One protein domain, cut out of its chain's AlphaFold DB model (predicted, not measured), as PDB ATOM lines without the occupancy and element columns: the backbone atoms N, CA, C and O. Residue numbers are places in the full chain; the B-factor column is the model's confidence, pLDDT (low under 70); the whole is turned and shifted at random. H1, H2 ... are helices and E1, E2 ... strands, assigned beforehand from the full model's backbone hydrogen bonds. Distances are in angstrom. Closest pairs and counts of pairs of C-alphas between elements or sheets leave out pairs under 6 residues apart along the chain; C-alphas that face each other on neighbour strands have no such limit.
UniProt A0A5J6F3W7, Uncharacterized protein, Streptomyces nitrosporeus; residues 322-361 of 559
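Overview. This is residues 322 to 361 of the 559 residues of an uncharacterized protein of Streptomyces nitrosporeus (UniProt A0A5J6F3W7). This is a flat domain of little regular structure, mostly loop: a small two-strand hairpin, E1 and E2, opened by a wide loop, with a short helix, H1, away from the strands and a tail that folds back. The printed part has 40 residues, with 11 in named elements, in the order E1, E2, H1; the class is mixed, and the sheet, E1 - E2, is antiparallel. It is compact, with a radius of gyration of the C-alphas of 9.3 A and spans of 25 by 22 by 10 A.

Arrangement. E1, residues 322 to 324, and E2, residues 338 to 340, form a hairpin, antiparallel at 156 degrees. N 323 and O 339 are within hydrogen-bond range at 2.8 A. Residues 338 to 339 of E2 also pair, antiparallel, with residues 346 to 347. H1, residues 351 to 355, is apart from E1, but only just, the closest C-alphas being 8.4 A apart; its O i to N i+4 pair is within hydrogen-bond range.

Along the chain. E1 begins at C-alpha 322 (36.939, -28.652, -18.461) and is 6.3 A long, E2 6.5 A. H1, 6.1 A, ends at C-alpha 355 (47.626, -30.038, -18.220).

Size, cuts and confidence. The C-alphas farthest apart, of Gly 330 and Cys 343, are 26.0 A apart. The printed part has no cut; the link from E1 to E2 is long. Residues 357 to 359 have pLDDT under 70.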
ATOM      1  N   TYR A 322      37.614 -27.552 -19.140       90.94
ATOM      2  CA  TYR A 322      36.939 -28.652 -18.461       90.94
ATOM      3  C   TYR A 322      36.384 -28.193 -17.115       90.94
ATOM      4  O   TYR A 322      37.126 -27.705 -16.278       90.94
ATOM      5  N   GLU A 323      35.096 -28.413 -16.886       92.88
ATOM      6  CA  GLU A 323      34.447 -28.210 -15.595       92.88
ATOM      7  C   GLU A 323      34.476 -29.525 -14.799       92.88
ATOM      8  O   GLU A 323      33.846 -30.498 -15.232       92.88
ATOM      9  N   PRO A 324      35.206 -29.621 -13.676       92.00
ATOM     10  CA  PRO A 324      35.184 -30.808 -12.826       92.00
ATOM     11  C   PRO A 324      33.786 -31.078 -12.258       92.00
ATOM     12  O   PRO A 324      33.128 -30.173 -11.764       92.00
ATOM     13  N   LEU A 325      33.338 -32.335 -12.296       90.88
ATOM     14  CA  LEU A 325      32.024 -32.738 -11.762       90.88
ATOM     15  C   LEU A 325      32.087 -33.211 -10.304       90.88
ATOM     16  O   LEU A 325      31.064 -33.356  -9.646       90.88
ATOM     17  N   VAL A 326      33.292 -33.507  -9.822       87.12
ATOM     18  CA  VAL A 326      33.576 -33.970  -8.460       87.12
ATOM     19  C   VAL A 326      34.863 -33.315  -7.969       87.12
ATOM     20  O   VAL A 326      35.663 -32.848  -8.783       87.12
ATOM     21  N   SER A 327      35.099 -33.323  -6.659       85.75
ATOM     22  CA  SER A 327      36.344 -32.831  -6.058       85.75
ATOM     23  C   SER A 327      37.579 -33.545  -6.624       85.75
ATOM     24  O   SER A 327      37.511 -34.701  -7.058       85.75
ATOM     25  N   TYR A 328      38.722 -32.855  -6.625       83.88
ATOM     26  CA  TYR A 328      39.973 -33.394  -7.156       83.88
ATOM     27  C   TYR A 328      40.368 -34.708  -6.455       83.88
ATOM     28  O   TYR A 328      40.515 -34.726  -5.233       83.88
ATOM     29  N   PRO A 329      40.625 -35.809  -7.191       75.50
ATOM     30  CA  PRO A 329      40.956 -37.117  -6.609       75.50
ATOM     31  C   PRO A 329      42.366 -37.205  -5.983       75.50
ATOM     32  O   PRO A 329      42.874 -38.305  -5.752       75.50
ATOM     33  N   GLY A 330      43.049 -36.072  -5.776       70.19
ATOM     34  CA  GLY A 330      44.354 -35.986  -5.109       70.19
ATOM     35  C   GLY A 330      45.553 -36.459  -5.937       70.19
ATOM     36  O   GLY A 330      46.691 -36.365  -5.482       70.19
ATOM     37  N   ARG A 331      45.346 -36.975  -7.158       70.25
ATOM     38  CA  ARG A 331      46.418 -37.499  -8.025       70.25
ATOM     39  C   ARG A 331      46.260 -37.065  -9.476       70.25
ATOM     40  O   ARG A 331      45.212 -37.253 -10.084       70.25
ATOM     41  N   THR A 332      47.356 -36.604 -10.078       72.88
ATOM     42  CA  THR A 332      47.344 -36.000 -11.422       72.88
ATOM     43  C   THR A 332      47.029 -37.000 -12.541       72.88
ATOM     44  O   THR A 332      46.431 -36.639 -13.552       72.88
ATOM     45  N   ASN A 333      47.405 -38.270 -12.376       77.19
ATOM     46  CA  ASN A 333      47.147 -39.336 -13.352       77.19
ATOM     47  C   ASN A 333      45.846 -40.108 -13.081       77.19
ATOM     48  O   ASN A 333      45.514 -41.011 -13.847       77.19
ATOM     49  N   ALA A 334      45.117 -39.783 -12.009       75.12
ATOM     50  CA  ALA A 334      43.800 -40.360 -11.784       75.12
ATOM     51  C   ALA A 334      42.800 -39.769 -12.783       75.12
ATOM     52  O   ALA A 334      42.891 -38.599 -13.166       75.12
ATOM     53  N   THR A 335      41.845 -40.588 -13.219       83.00
ATOM     54  CA  THR A 335      40.722 -40.102 -14.018       83.00
ATOM     55  C   THR A 335      39.836 -39.224 -13.149       83.00
ATOM     56  O   THR A 335      39.414 -39.650 -12.073       83.00
ATOM     57  N   TRP A 336      39.528 -38.033 -13.635       88.50
ATOM     58  CA  TRP A 336      38.741 -37.026 -12.955       88.50
ATOM     59  C   TRP A 336      37.506 -36.711 -13.808       88.50
ATOM     60  O   TRP A 336      37.659 -36.166 -14.902       88.50
ATOM     61  N   PRO A 337      36.296 -37.125 -13.380       89.88
ATOM     62  CA  PRO A 337      35.057 -36.792 -14.074       89.88
ATOM     63  C   PRO A 337      34.928 -35.283 -14.299       89.88
ATOM     64  O   PRO A 337      34.954 -34.509 -13.344       89.88
ATOM     65  N   ALA A 338      34.808 -34.876 -15.561       91.62
ATOM     66  CA  ALA A 338      34.736 -33.475 -15.952       91.62
ATOM     67  C   ALA A 338      33.905 -33.298 -17.229       91.62
ATOM     68  O   ALA A 338      33.932 -34.137 -18.138       91.62
ATOM     69  N   ARG A 339      33.195 -32.176 -17.319       92.81
ATOM     70  CA  ARG A 339      32.422 -31.746 -18.483       92.81
ATOM     71  C   ARG A 339      33.261 -30.811 -19.345       92.81
ATOM     72  O   ARG A 339      33.775 -29.810 -18.870       92.81
ATOM     73  N   CYS A 340      33.393 -31.096 -20.633       92.00
ATOM     74  CA  CYS A 340      34.056 -30.176 -21.555       92.00
ATOM     75  C   CYS A 340      33.200 -28.916 -21.765       92.00
ATOM     76  O   CYS A 340      32.067 -29.028 -22.230       92.00
ATOM     77  N   THR A 341      33.747 -27.724 -21.518       90.38
ATOM     78  CA  THR A 341      33.013 -26.453 -21.667       90.38
ATOM     79  C   THR A 341      32.715 -26.108 -23.129       90.38
ATOM     80  O   THR A 341      31.745 -25.420 -23.416       90.38
ATOM     81  N   THR A 342      33.493 -26.638 -24.083       88.31
ATOM     82  CA  THR A 342      33.284 -26.397 -25.522       88.31
ATOM     83  C   THR A 342      32.129 -27.204 -26.119       88.31
ATOM     84  O   THR A 342      31.447 -26.727 -27.019       88.31
ATOM     85  N   CYS A 343      31.942 -28.461 -25.702       89.44
ATOM     86  CA  CYS A 343      30.955 -29.358 -26.327       89.44
ATOM     87  C   CYS A 343      29.943 -29.973 -25.359       89.44
ATOM     88  O   CYS A 343      29.112 -30.762 -25.801       89.44
ATOM     89  N   GLY A 344      30.045 -29.680 -24.062       89.56
ATOM     90  CA  GLY A 344      29.180 -30.225 -23.016       89.56
ATOM     91  C   GLY A 344      29.402 -31.706 -22.702       89.56
ATOM     92  O   GLY A 344      28.739 -32.239 -21.822       89.56
ATOM     93  N   HIS A 345      30.315 -32.395 -23.394       90.44
ATOM     94  CA  HIS A 345      30.537 -33.823 -23.175       90.44
ATOM     95  C   HIS A 345      31.147 -34.093 -21.796       90.44
ATOM     96  O   HIS A 345      32.222 -33.577 -21.478       90.44
ATOM     97  N   GLU A 346      30.488 -34.949 -21.022       91.25
ATOM     98  CA  GLU A 346      30.973 -35.452 -19.739       91.25
ATOM     99  C   GLU A 346      31.866 -36.672 -19.955       91.25
ATOM    100  O   GLU A 346      31.433 -37.717 -20.443       91.25
ATOM    101  N   GLY A 347      33.142 -36.523 -19.613       85.75
ATOM    102  CA  GLY A 347      34.150 -37.564 -19.750       85.75
ATOM    103  C   GLY A 347      34.934 -37.762 -18.460       85.75
ATOM    104  O   GLY A 347      34.693 -37.116 -17.445       85.75
ATOM    105  N   ARG A 348      35.913 -38.667 -18.505       88.56
ATOM    106  CA  ARG A 348      36.818 -38.950 -17.378       88.56
ATOM    107  C   ARG A 348      38.288 -38.717 -17.764       88.56
ATOM    108  O   ARG A 348      39.060 -39.678 -17.798       88.56
ATOM    109  N   PRO A 349      38.684 -37.486 -18.146       85.88
ATOM    110  CA  PRO A 349      40.078 -37.167 -18.459       85.88
ATOM    111  C   PRO A 349      40.980 -37.300 -17.223       85.88
ATOM    112  O   PRO A 349      40.501 -37.275 -16.098       85.88
ATOM    113  N   THR A 350      42.296 -37.416 -17.402       86.62
ATOM    114  CA  THR A 350      43.245 -37.276 -16.282       86.62
ATOM    115  C   THR A 350      43.742 -35.833 -16.205       86.62
ATOM    116  O   THR A 350      43.970 -35.205 -17.243       86.62
ATOM    117  N   PHE A 351      43.947 -35.300 -14.996       83.75
ATOM    118  CA  PHE A 351      44.423 -33.921 -14.805       83.75
ATOM    119  C   PHE A 351      45.749 -33.662 -15.539       83.75
ATOM    120  O   PHE A 351      45.912 -32.663 -16.233       83.75
ATOM    121  N   ASN A 352      46.671 -34.627 -15.494       83.06
ATOM    122  CA  ASN A 352      47.955 -34.554 -16.182       83.06
ATOM    123  C   ASN A 352      47.806 -34.509 -17.717       83.06
ATOM    124  O   ASN A 352      48.564 -33.809 -18.386       83.06
ATOM    125  N   ALA A 353      46.827 -35.224 -18.290       81.44
ATOM    126  CA  ALA A 353      46.576 -35.204 -19.733       81.44
ATOM    127  C   ALA A 353      45.991 -33.864 -20.208       81.44
ATOM    128  O   ALA A 353      46.358 -33.388 -21.285       81.44
ATOM    129  N   VAL A 354      45.128 -33.245 -19.396       82.69
ATOM    130  CA  VAL A 354      44.568 -31.906 -19.650       82.69
ATOM    131  C   VAL A 354      45.654 -30.830 -19.511       82.69
ATOM    132  O   VAL A 354      45.786 -29.945 -20.363       82.69
ATOM    133  N   ARG A 355      46.512 -30.953 -18.491       78.56
ATOM    134  CA  ARG A 355      47.626 -30.038 -18.220       78.56
ATOM    135  C   ARG A 355      48.722 -30.059 -19.284       78.56
ATOM    136  O   ARG A 355      49.181 -28.997 -19.702       78.56
ATOM    137  N   ASN A 356      49.138 -31.222 -19.776       75.94
ATOM    138  CA  ASN A 356      50.298 -31.315 -20.676       75.94
ATOM    139  C   ASN A 356      49.963 -31.042 -22.159       75.94
ATOM    140  O   ASN A 356      50.672 -31.506 -23.046       75.94
ATOM    141  N   ARG A 357      48.872 -30.308 -22.440       59.03
ATOM    142  CA  ARG A 357      48.411 -29.854 -23.775       59.03
ATOM    143  C   ARG A 357      48.190 -30.958 -24.835       59.03
ATOM    144  O   ARG A 357      47.856 -30.643 -25.972       59.03
ATOM    145  N   GLY A 358      48.322 -32.240 -24.486       56.69
ATOM    146  CA  GLY A 358      48.332 -33.347 -25.453       56.69
ATOM    147  C   GLY A 358      46.973 -33.987 -25.762       56.69
ATOM    148  O   GLY A 358      46.848 -34.708 -26.752       56.69
ATOM    149  N   GLN A 359      45.942 -33.775 -24.941       60.66
ATOM    150  CA  GLN A 359      44.646 -34.445 -25.113       60.66
ATOM    151  C   GLN A 359      43.488 -33.490 -24.763       60.66
ATOM    152  O   GLN A 359      42.889 -33.570 -23.694       60.66
ATOM    153  N   GLY A 360      43.152 -32.574 -25.681       74.00
ATOM    154  CA  GLY A 360      41.858 -31.877 -25.643       74.00
ATOM    155  C   GLY A 360      40.683 -32.865 -25.731       74.00
ATOM    156  O   GLY A 360      40.885 -34.055 -25.995       74.00
ATOM    157  N   CYS A 361      39.449 -32.395 -25.518       84.62
ATOM    158  CA  CYS A 361      38.276 -33.276 -25.476       84.62
ATOM    159  C   CYS A 361      38.201 -34.162 -26.724       84.62
ATOM    160  O   CYS A 361      38.250 -33.671 -27.856       84.62
TER     161      CYS A 361